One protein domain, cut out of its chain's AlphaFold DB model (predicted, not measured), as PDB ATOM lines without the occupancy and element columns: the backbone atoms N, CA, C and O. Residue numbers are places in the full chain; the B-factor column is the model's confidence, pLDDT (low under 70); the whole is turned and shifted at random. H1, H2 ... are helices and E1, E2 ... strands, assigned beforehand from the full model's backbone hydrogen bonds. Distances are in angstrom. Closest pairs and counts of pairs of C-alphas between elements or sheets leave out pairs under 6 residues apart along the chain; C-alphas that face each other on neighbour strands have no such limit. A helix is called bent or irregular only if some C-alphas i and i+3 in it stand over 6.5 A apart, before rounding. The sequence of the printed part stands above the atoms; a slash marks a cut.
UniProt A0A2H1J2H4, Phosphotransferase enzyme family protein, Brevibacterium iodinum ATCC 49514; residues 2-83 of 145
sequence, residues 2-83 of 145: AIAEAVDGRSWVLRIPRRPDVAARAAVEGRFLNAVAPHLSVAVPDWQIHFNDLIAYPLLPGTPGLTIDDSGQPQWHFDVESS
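This is residues 2 to 83 of the 145 residues of the protein "Phosphotransferase enzyme family protein" of Brevibacterium iodinum ATCC 49514 (UniProt A0A2H1J2H4). A small antiparallel sheet of three strands, E1, E2 and E3, has one long helix, H1, beside it, and a separate hairpin of two short strands, E4 and E5, is set apart from both across a link, so that the model has two unequal lobes. The 82 printed residues hold E1, E2, H1, E3, E4 and E5 in that order, and the larger sheet runs E1, E2, E3. The class is mixed, helices and strands, with 39 residues, under half, in named elements. The whole is loose, with a radius of gyration of the C-alphas of 15.3 A and spans of 40 by 34 by 32 A.

In the larger sheet, E1, residues 2 to 5, and E2, residues 11 to 15, form a hairpin, antiparallel at 149 degrees, with N 4 and O 12 within hydrogen-bond range at 3.0 A. E3, residues 55 to 58, is antiparallel to E2 at 159 degrees, with N 13 and O 57 at 2.8 A. Residues 49 to 50 pair with residues 55 to 56 of E3, antiparallel. H1, residues 20 to 39, is only just on this sheet, with 5 pairs of C-alphas within 10 A; it only grazes it with residues 23 to 30. In H1, 14 of 16 O i to N i+4 pairs are within hydrogen-bond range. E4, residues 66 to 68, and E5, residues 74 to 76, form a hairpin, antiparallel at 152 degrees, with N 75 and O 67 at 2.8 A. Both are apart from H1 and from E1, E2 and E3.

E2 is 13.6 A long, E3 10.7 A and E1 10.3 A, beginning at C-alpha 2 (199.467, 179.324, 204.762). H1 is 30.2 A long and irregular, with C-alphas 35 and 38 7.0 A apart. E4 is 6.9 A and E5 6.4 A long, ending at C-alpha 76 (188.903, 192.118, 191.274).

The C-alphas farthest apart, of Pro 20 and Ser 83, are 42.7 A apart. The printed part has no cut, the link from H1 to E3 is long, and no printed residue is under 70 in pLDDT.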
ATOM      1  N   ALA A   2     200.460 179.154 203.705       93.88
ATOM      2  CA  ALA A   2     199.467 179.324 204.762       93.88
ATOM      3  C   ALA A   2     199.684 180.677 205.450       93.88
ATOM      4  O   ALA A   2     200.791 181.214 205.388       93.88
ATOM      5  N   ILE A   3     198.640 181.205 206.088       95.75
ATOM      6  CA  ILE A   3     198.723 182.370 206.975       95.75
ATOM      7  C   ILE A   3     198.502 181.867 208.401       95.75
ATOM      8  O   ILE A   3     197.618 181.039 208.622       95.75
ATOM      9  N   ALA A   4     199.317 182.330 209.342       96.50
ATOM     10  CA  ALA A   4     199.203 181.991 210.756       96.50
ATOM     11  C   ALA A   4     199.417 183.233 211.623       96.50
ATOM     12  O   ALA A   4     200.100 184.167 211.213       96.50
ATOM     13  N   GLU A   5     198.858 183.222 212.827       97.75
ATOM     14  CA  GLU A   5     199.090 184.252 213.838       97.75
ATOM     15  C   GLU A   5     200.114 183.740 214.860       97.75
ATOM     16  O   GLU A   5     200.036 182.595 215.315       97.75
ATOM     17  N   ALA A   6     201.108 184.564 215.186       96.56
ATOM     18  CA  ALA A   6     202.076 184.282 216.237       96.56
ATOM     19  C   ALA A   6     201.495 184.604 217.624       96.56
ATOM     20  O   ALA A   6     200.526 185.341 217.755       96.56
ATOM     21  N   VAL A   7     202.130 184.100 218.688       97.12
ATOM     22  CA  VAL A   7     201.705 184.349 220.085       97.12
ATOM     23  C   VAL A   7     201.680 185.829 220.482       97.12
ATOM     24  O   VAL A   7     201.024 186.190 221.452       97.12
ATOM     25  N   ASP A   8     202.394 186.680 219.749       95.56
ATOM     26  CA  ASP A   8     202.403 188.132 219.931       95.56
ATOM     27  C   ASP A   8     201.348 188.865 219.075       95.56
ATOM     28  O   ASP A   8     201.341 190.094 219.035       95.56
ATOM     29  N   GLY A   9     200.468 188.127 218.390       96.19
ATOM     30  CA  GLY A   9     199.397 188.651 217.542       96.19
ATOM     31  C   GLY A   9     199.831 189.055 216.131       96.19
ATOM     32  O   GLY A   9     199.008 189.538 215.355       96.19
ATOM     33  N   ARG A  10     201.108 188.891 215.752       96.38
ATOM     34  CA  ARG A  10     201.557 189.209 214.388       96.38
ATOM     35  C   ARG A  10     201.132 188.126 213.402       96.38
ATOM     36  O   ARG A  10     201.353 186.942 213.648       96.38
ATOM     37  N   SER A  11     200.611 188.534 212.249       97.94
ATOM     38  CA  SER A  11     200.311 187.628 211.137       97.94
ATOM     39  C   SER A  11     201.556 187.321 210.310       97.94
ATOM     40  O   SER A  11     202.318 188.216 209.942       97.94
ATOM     41  N   TRP A  12     201.725 186.050 209.966       98.25
ATOM     42  CA  TRP A  12     202.846 185.512 209.205       98.25
ATOM     43  C   TRP A  12     202.365 184.737 207.989       98.25
ATOM     44  O   TRP A  12     201.344 184.051 208.029       98.25
ATOM     45  N   VAL A  13     203.156 184.786 206.924       98.06
ATOM     46  CA  VAL A  13     203.024 183.916 205.761       98.06
ATOM     47  C   VAL A  13     204.046 182.792 205.859       98.06
ATOM     48  O   VAL A  13     205.229 183.044 206.063       98.06
ATOM     49  N   LEU A  14     203.591 181.551 205.675       97.75
ATOM     50  CA  LEU A  14     204.421 180.350 205.694       97.75
ATOM     51  C   LEU A  14     204.436 179.684 204.313       97.75
ATOM     52  O   LEU A  14     203.396 179.349 203.725       97.75
ATOM     53  N   ARG A  15     205.640 179.433 203.799       96.25
ATOM     54  CA  ARG A  15     205.912 178.707 202.555       96.25
ATOM     55  C   ARG A  15     206.741 177.465 202.894       96.25
ATOM     56  O   ARG A  15     207.862 177.582 203.366       96.25
ATOM     57  N   ILE A  16     206.188 176.281 202.623       93.69
ATOM     58  CA  ILE A  16     206.855 174.984 202.823       93.69
ATOM     59  C   ILE A  16     207.259 174.444 201.442       93.69
ATOM     60  O   ILE A  16     206.372 174.048 200.669       93.69
ATOM     61  N   PRO A  17     208.556 174.455 201.079       91.25
ATOM     62  CA  PRO A  17     209.033 173.858 199.838       91.25
ATOM     63  C   PRO A  17     208.741 172.353 199.820       91.25
ATOM     64  O   PRO A  17     209.153 171.610 200.704       91.25
ATOM     65  N   ARG A  18     208.021 171.876 198.798       90.50
ATOM     66  CA  ARG A  18     207.630 170.453 198.702       90.50
ATOM     67  C   ARG A  18     208.687 169.563 198.046       90.50
ATOM     68  O   ARG A  18     208.525 168.346 198.032       90.50
ATOM     69  N   ARG A  19     209.713 170.155 197.432       89.25
ATOM     70  CA  ARG A  19     210.760 169.451 196.682       89.25
ATOM     71  C   ARG A  19     212.096 170.210 196.756       89.25
ATOM     72  O   ARG A  19     212.067 171.442 196.810       89.25
ATOM     73  N   PRO A  20     213.252 169.522 196.685       83.81
ATOM     74  CA  PRO A  20     214.568 170.167 196.760       83.81
ATOM     75  C   PRO A  20     214.847 171.192 195.646       83.81
ATOM     76  O   PRO A  20     215.475 172.217 195.895       83.81
ATOM     77  N   ASP A  21     214.345 170.959 194.427       86.69
ATOM     78  CA  ASP A  21     214.487 171.893 193.298       86.69
ATOM     79  C   ASP A  21     213.790 173.238 193.562       86.69
ATOM     80  O   ASP A  21     214.260 174.293 193.135       86.69
ATOM     81  N   VAL A  22     212.683 173.206 194.309       86.94
ATOM     82  CA  VAL A  22     211.945 174.401 194.731       86.94
ATOM     83  C   VAL A  22     212.726 175.175 195.791       86.94
ATOM     84  O   VAL A  22     212.777 176.399 195.710       86.94
ATOM     85  N   ALA A  23     213.377 174.490 196.736       87.19
ATOM     86  CA  ALA A  23     214.206 175.137 197.757       87.19
ATOM     87  C   ALA A  23     215.403 175.880 197.136       87.19
ATOM     88  O   ALA A  23     215.661 177.031 197.477       87.19
ATOM     89  N   ALA A  24     216.072 175.281 196.143       88.38
ATOM     90  CA  ALA A  24     217.172 175.938 195.431       88.38
ATOM     91  C   ALA A  24     216.726 177.219 194.698       88.38
ATOM     92  O   ALA A  24     217.432 178.227 194.717       88.38
ATOM     93  N   ARG A  25     215.536 177.208 194.079       90.88
ATOM     94  CA  ARG A  25     214.947 178.402 193.447       90.88
ATOM     95  C   ARG A  25     214.528 179.452 194.472       90.88
ATOM     96  O   ARG A  25     214.764 180.634 194.249       90.88
ATOM     97  N   ALA A  26     213.961 179.025 195.596       92.94
ATOM     98  CA  ALA A  26     213.617 179.930 196.683       92.94
ATOM     99  C   ALA A  26     214.865 180.623 197.251       92.94
ATOM    100  O   ALA A  26     214.815 181.810 197.546       92.94
ATOM    101  N   ALA A  27     216.014 179.941 197.294       92.50
ATOM    102  CA  ALA A  27     217.267 180.565 197.710       92.50
ATOM    103  C   ALA A  27     217.695 181.735 196.802       92.50
ATOM    104  O   ALA A  27     218.231 182.728 197.296       92.50
ATOM    105  N   VAL A  28     217.451 181.633 195.489       95.25
ATOM    106  CA  VAL A  28     217.655 182.737 194.532       95.25
ATOM    107  C   VAL A  28     216.659 183.869 194.796       95.25
ATOM    108  O   VAL A  28     217.069 185.021 194.903       95.25
ATOM    109  N   GLU A  29     215.374 183.540 194.958       96.44
ATOM    110  CA  GLU A  29     214.309 184.508 195.257       96.44
ATOM    111  C   GLU A  29     214.600 185.295 196.545       96.44
ATOM    112  O   GLU A  29     214.527 186.517 196.533       96.44
ATOM    113  N   GLY A  30     215.015 184.631 197.627       95.88
ATOM    114  CA  GLY A  30     215.345 185.294 198.892       95.88
ATOM    115  C   GLY A  30     216.517 186.274 198.773       95.88
ATOM    116  O   GLY A  30     216.441 187.388 199.285       95.88
ATOM    117  N   ARG A  31     217.588 185.910 198.047       96.44
ATOM    118  CA  ARG A  31     218.698 186.845 197.774       96.44
ATOM    119  C   ARG A  31     218.238 188.040 196.943       96.44
ATOM    120  O   ARG A  31     218.644 189.161 197.229       96.44
ATOM    121  N   PHE A  32     217.399 187.797 195.938       97.19
ATOM    122  CA  PHE A  32     216.828 188.850 195.104       97.19
ATOM    123  C   PHE A  32     215.957 189.817 195.911       97.19
ATOM    124  O   PHE A  32     216.152 191.025 195.813       97.19
ATOM    125  N   LEU A  33     215.052 189.299 196.747       97.50
ATOM    126  CA  LEU A  33     214.186 190.106 197.607       97.50
ATOM    127  C   LEU A  33     215.004 190.998 198.548       97.50
ATOM    128  O   LEU A  33     214.752 192.197 198.611       97.50
ATOM    129  N   ASN A  34     216.034 190.445 199.193       96.81
ATOM    130  CA  ASN A  34     216.919 191.214 200.071       96.81
ATOM    131  C   ASN A  34     217.684 192.315 199.326       96.81
ATOM    132  O   ASN A  34     217.885 193.398 199.871       96.81
ATOM    133  N   ALA A  35     218.120 192.041 198.095       97.19
ATOM    134  CA  ALA A  35     218.862 193.001 197.286       97.19
ATOM    135  C   ALA A  35     217.965 194.124 196.741       97.19
ATOM    136  O   ALA A  35     218.393 195.270 196.696       97.19
ATOM    137  N   VAL A  36     216.726 193.814 196.339       96.94
ATOM    138  CA  VAL A  36     215.822 194.786 195.702       96.94
ATOM    139  C   VAL A  36     215.040 195.632 196.710       96.94
ATOM    140  O   VAL A  36     214.728 196.780 196.411       96.94
ATOM    141  N   ALA A  37     214.744 195.103 197.904       97.31
ATOM    142  CA  ALA A  37     213.894 195.767 198.897       97.31
ATOM    143  C   ALA A  37     214.299 197.220 199.228       97.31
ATOM    144  O   ALA A  37     213.410 198.067 199.267       97.31
ATOM    145  N   PRO A  38     215.592 197.570 199.401       97.50
ATOM    146  CA  PRO A  38     215.994 198.948 199.704       97.50
ATOM    147  C   PRO A  38     215.728 199.958 198.577       97.50
ATOM    148  O   PRO A  38     215.854 201.159 198.799       97.50
ATOM    149  N   HIS A  39     215.409 199.485 197.369       97.69
ATOM    150  CA  HIS A  39     215.212 200.313 196.181       97.69
ATOM    151  C   HIS A  39     213.739 200.530 195.819       97.69
ATOM    152  O   HIS A  39     213.457 201.230 194.848       97.69
ATOM    153  N   LEU A  40     212.810 199.930 196.567       97.50
ATOM    154  CA  LEU A  40     211.376 199.996 196.301       97.50
ATOM    155  C   LEU A  40     210.661 200.737 197.432       97.50
ATOM    156  O   LEU A  40     210.957 200.533 198.608       97.50
ATOM    157  N   SER A  41     209.689 201.577 197.082       96.69
ATOM    158  CA  SER A  41     208.818 202.249 198.054       96.69
ATOM    159  C   SER A  41     207.714 201.333 198.590       96.69
ATOM    160  O   SER A  41     207.167 201.576 199.668       96.69
ATOM    161  N   VAL A  42     207.393 200.264 197.858       96.88
ATOM    162  CA  VAL A  42     206.413 199.248 198.256       96.88
ATOM    163  C   VAL A  42     207.045 198.125 199.068       96.88
ATOM    164  O   VAL A  42     208.192 197.734 198.856       96.88
ATOM    165  N   ALA A  43     206.258 197.554 199.979       96.94
ATOM    166  CA  ALA A  43     206.696 196.421 200.777       96.94
ATOM    167  C   ALA A  43     206.851 195.159 199.913       96.94
ATOM    168  O   ALA A  43     205.945 194.775 199.171       96.94
ATOM    169  N   VAL A  44     207.981 194.477 200.072       97.56
ATOM    170  CA  VAL A  44     208.232 193.135 199.531       97.56
ATOM    171  C   VAL A  44     208.405 192.138 200.682       97.56
ATOM    172  O   VAL A  44     208.676 192.562 201.807       97.56
ATOM    173  N   PRO A  45     208.233 190.821 200.456       97.88
ATOM    174  CA  PRO A  45     208.421 189.827 201.511       97.88
ATOM    175  C   PRO A  45     209.817 189.891 202.154       97.88
ATOM    176  O   PRO A  45     210.811 189.570 201.507       97.88
ATOM    177  N   ASP A  46     209.870 190.238 203.440       97.19
ATOM    178  CA  ASP A  46     211.077 190.181 204.275       97.19
ATOM    179  C   ASP A  46     211.198 188.791 204.918       97.19
ATOM    180  O   ASP A  46     210.552 188.492 205.928       97.19
ATOM    181  N   TRP A  47     211.961 187.894 204.288       97.12
ATOM    182  CA  TRP A  47     212.120 186.511 204.747       97.12
ATOM    183  C   TRP A  47     213.001 186.431 205.994       97.12
ATOM    184  O   TRP A  47     214.203 186.179 205.914       97.12
ATOM    185  N   GLN A  48     212.372 186.572 207.158       95.94
ATOM    186  CA  GLN A  48     213.040 186.451 208.458       95.94
ATOM    187  C   GLN A  48     213.384 184.999 208.813       95.94
ATOM    188  O   GLN A  48     214.338 184.746 209.547       95.94
ATOM    189  N   ILE A  49     212.626 184.033 208.283       95.44
ATOM    190  CA  ILE A  49     212.927 182.602 208.385       95.44
ATOM    191  C   ILE A  49     213.139 182.065 206.975       95.44
ATOM    192  O   ILE A  49     212.256 182.191 206.126       95.44
ATOM    193  N   HIS A  50     214.292 181.441 206.733       92.44
ATOM    194  CA  HIS A  50     214.631 180.856 205.439       92.44
ATOM    195  C   HIS A  50     215.531 179.626 205.608       92.44
ATOM    196  O   HIS A  50     216.754 179.717 205.687       92.44
ATOM    197  N   PHE A  51     214.888 178.464 205.637       90.06
ATOM    198  CA  PHE A  51     215.498 177.139 205.631       90.06
ATOM    199  C   PHE A  51     214.982 176.326 204.437       90.06
ATOM    200  O   PHE A  51     214.058 176.733 203.730       90.06
ATOM    201  N   ASN A  52     215.575 175.152 204.203       87.38
ATOM    202  CA  ASN A  52     215.216 174.291 203.070       87.38
ATOM    203  C   ASN A  52     213.766 173.777 203.121       87.38
ATOM    204  O   ASN A  52     213.200 173.434 202.084       87.38
ATOM    205  N   ASP A  53     213.180 173.702 204.312       91.38
ATOM    206  CA  ASP A  53     211.853 173.159 204.600       91.38
ATOM    207  C   ASP A  53     210.836 174.222 205.047       91.38
ATOM    208  O   ASP A  53     209.631 173.969 205.004       91.38
ATOM    209  N   LEU A  54     211.289 175.427 205.403       94.88
ATOM    210  CA  LEU A  54     210.418 176.519 205.821       94.88
ATOM    211  C   LEU A  54     210.966 177.887 205.420       94.88
ATOM    212  O   LEU A  54     212.079 178.271 205.769       94.88
ATOM    213  N   ILE A  55     210.104 178.662 204.777       97.19
ATOM    214  CA  ILE A  55     210.255 180.099 204.592       97.19
ATOM    215  C   ILE A  55     209.094 180.781 205.306       97.19
ATOM    216  O   ILE A  55     207.938 180.392 205.101       97.19
ATOM    217  N   ALA A  56     209.380 181.799 206.113       97.62
ATOM    218  CA  ALA A  56     208.345 182.606 206.739       97.62
ATOM    219  C   ALA A  56     208.718 184.088 206.798       97.62
ATOM    220  O   ALA A  56     209.878 184.452 206.997       97.62
ATOM    221  N   TYR A  57     207.703 184.931 206.628       98.00
ATOM    222  CA  TYR A  57     207.813 186.386 206.667       98.00
ATOM    223  C   TYR A  57     206.531 187.015 207.224       98.00
ATOM    224  O   TYR A  57     205.459 186.408 207.095       98.00
ATOM    225  N   PRO A  58     206.605 188.212 207.830       97.75
ATOM    226  CA  PRO A  58     205.418 188.946 208.255       97.75
ATOM    227  C   PRO A  58     204.461 189.185 207.083       97.75
ATOM    228  O   PRO A  58     204.891 189.483 205.968       97.75
ATOM    229  N   LEU A  59     203.155 189.053 207.321       97.81
ATOM    230  CA  LEU A  59     202.141 189.332 206.307       97.81
ATOM    231  C   LEU A  59     202.269 190.785 205.826       97.81
ATOM    232  O   LEU A  59     202.302 191.711 206.636       97.81
ATOM    233  N   LEU A  60     202.334 190.976 204.505       97.31
ATOM    234  CA  LEU A  60     202.390 192.311 203.915       97.31
ATOM    235  C   LEU A  60     201.083 193.072 204.181       97.31
ATOM    236  O   LEU A  60     200.015 192.455 204.192       97.31
ATOM    237  N   PRO A  61     201.144 194.399 204.376       95.12
ATOM    238  CA  PRO A  61     199.944 195.202 204.550       95.12
ATOM    239  C   PRO A  61     199.113 195.251 203.261       95.12
ATOM    240  O   PRO A  61     199.632 195.100 202.155       95.12
ATOM    241  N   GLY A  62     197.821 195.537 203.415       93.38
ATOM    242  CA  GLY A  62     196.885 195.701 202.304       93.38
ATOM    243  C   GLY A  62     196.140 194.420 201.928       93.38
ATOM    244  O   GLY A  62     196.173 193.413 202.636       93.38
ATOM    245  N   THR A  63     195.418 194.488 200.814       93.38
ATOM    246  CA  THR A  63     194.629 193.383 200.262       93.38
ATOM    247  C   THR A  63     195.079 193.090 198.829       93.38
ATOM    248  O   THR A  63     195.462 194.010 198.104       93.38
ATOM    249  N   PRO A  64     195.056 191.821 198.378       94.31
ATOM    250  CA  PRO A  64     195.357 191.503 196.987       94.31
ATOM    251  C   PRO A  64     194.390 192.230 196.048       94.31
ATOM    252  O   PRO A  64     193.183 192.178 196.275       94.31
ATOM    253  N   GLY A  65     194.894 192.861 194.984       94.31
ATOM    254  CA  GLY A  65     194.042 193.526 193.985       94.31
ATOM    255  C   GLY A  65     193.210 192.551 193.141       94.31
ATOM    256  O   GLY A  65     192.165 192.917 192.610       94.31
ATOM    257  N   LEU A  66     193.656 191.298 193.050       95.25
ATOM    258  CA  LEU A  66     192.953 190.209 192.387       95.25
ATOM    259  C   LEU A  66     193.070 188.946 193.242       95.25
ATOM    260  O   LEU A  66     194.166 188.595 193.685       95.25
ATOM    261  N   THR A  67     191.961 188.236 193.420       95.00
ATOM    262  CA  THR A  67     191.968 186.847 193.894       95.00
ATOM    263  C   THR A  67     191.346 185.921 192.857       95.00
ATOM    264  O   THR A  67     190.676 186.369 191.930       95.00
ATOM    265  N   ILE A  68     191.638 184.628 192.974       95.69
ATOM    266  CA  ILE A  68     191.037 183.579 192.151       95.69
ATOM    267  C   ILE A  68     190.147 182.761 193.076       95.69
ATOM    268  O   ILE A  68     190.627 182.290 194.108       95.69
ATOM    269  N   ASP A  69     188.874 182.620 192.725       93.31
ATOM    270  CA  ASP A  69     187.938 181.830 193.522       93.31
ATOM    271  C   ASP A  69     188.074 180.319 193.288       93.31
ATOM    272  O   ASP A  69     188.851 179.858 192.448       93.31
ATOM    273  N   ASP A  70     187.289 179.534 194.028       94.50
ATOM    274  CA  ASP A  70     187.306 178.068 193.954       94.50
ATOM    275  C   ASP A  70     186.930 177.524 192.562       94.50
ATOM    276  O   ASP A  70     187.259 176.384 192.229       94.50
ATOM    277  N   SER A  71     186.263 178.331 191.730       95.50
ATOM    278  CA  SER A  71     185.912 177.997 190.344       95.50
ATOM    279  C   SER A  71     186.970 178.442 189.325       95.50
ATOM    280  O   SER A  71     186.820 178.215 188.122       95.50
ATOM    281  N   GLY A  72     188.058 179.058 189.793       94.38
ATOM    282  CA  GLY A  72     189.131 179.576 188.957       94.38
ATOM    283  C   GLY A  72     188.825 180.935 188.325       94.38
ATOM    284  O   GLY A  72     189.561 181.349 187.429       94.38
ATOM    285  N   GLN A  73     187.755 181.622 188.742       95.25
ATOM    286  CA  GLN A  73     187.383 182.915 188.173       95.25
ATOM    287  C   GLN A  73     188.093 184.075 188.886       95.25
ATOM    288  O   GLN A  73     188.277 184.037 190.107       95.25
ATOM    289  N   PRO A  74     188.504 185.115 188.136       95.56
ATOM    290  CA  PRO A  74     189.121 186.303 188.707       95.56
ATOM    291  C   PRO A  74     188.097 187.159 189.463       95.56
ATOM    292  O   PRO A  74     187.067 187.541 188.913       95.56
ATOM    293  N   GLN A  75     188.430 187.528 190.699       96.12
ATOM    294  CA  GLN A  75     187.696 188.488 191.519       96.12
ATOM    295  C   GLN A  75     188.571 189.718 191.771       96.12
ATOM    296  O   GLN A  75     189.579 189.649 192.478       96.12
ATOM    297  N   TRP A  76     188.204 190.839 191.146       95.38
ATOM    298  CA  TRP A  76     188.903 192.118 191.274       95.38
ATOM    299  C   TRP A  76     188.455 192.859 192.533       95.38
ATOM    300  O   TRP A  76     187.263 192.945 192.819       95.38
ATOM    301  N   HIS A  77     189.409 193.415 193.273       95.38
ATOM    302  CA  HIS A  77     189.168 194.144 194.525       95.38
ATOM    303  C   HIS A  77     189.433 195.649 194.404       95.38
ATOM    304  O   HIS A  77     189.502 196.363 195.402       95.38
ATOM    305  N   PHE A  78     189.599 196.125 193.176       93.69
ATOM    306  CA  PHE A  78     189.738 197.528 192.823       93.69
ATOM    307  C   PHE A  78     189.078 197.760 191.462       93.69
ATOM    308  O   PHE A  78     188.791 196.811 190.728       93.69
ATOM    309  N   ASP A  79     188.836 199.023 191.130       94.88
ATOM    310  CA  ASP A  79     188.375 199.401 189.799       94.88
ATOM    311  C   ASP A  79     189.515 199.251 188.782       94.88
ATOM    312  O   ASP A  79     190.523 199.957 188.851       94.88
ATOM    313  N   VAL A  80     189.356 198.334 187.829       93.06
ATOM    314  CA  VAL A  80     190.354 198.052 186.784       93.06
ATOM    315  C   VAL A  80     190.597 199.235 185.846       93.06
ATOM    316  O   VAL A  80     191.650 199.292 185.212       93.06
ATOM    317  N   GLU A  81     189.661 200.184 185.774       96.31
ATOM    318  CA  GLU A  81     189.791 201.421 185.000       96.31
ATOM    319  C   GLU A  81     190.338 202.590 185.844       96.31
ATOM    320  O   GLU A  81     190.457 203.716 185.354       96.31
ATOM    321  N   SER A  82     190.732 202.336 187.100       97.62
ATOM    322  CA  SER A  82     191.265 203.357 188.004       97.62
ATOM    323  C   SER A  82     192.573 203.962 187.489       97.62
ATOM    324  O   SER A  82     193.622 203.312 187.419       97.62
ATOM    325  N   SER A  83     192.532 205.265 187.206       97.88
ATOM    326  CA  SER A  83     193.711 206.054 186.841       97.88
ATOM    327  C   SER A  83     194.701 206.207 187.999       97.88
ATOM    328  O   SER A  83     195.907 206.264 187.765       97.88
TER     329      SER A  83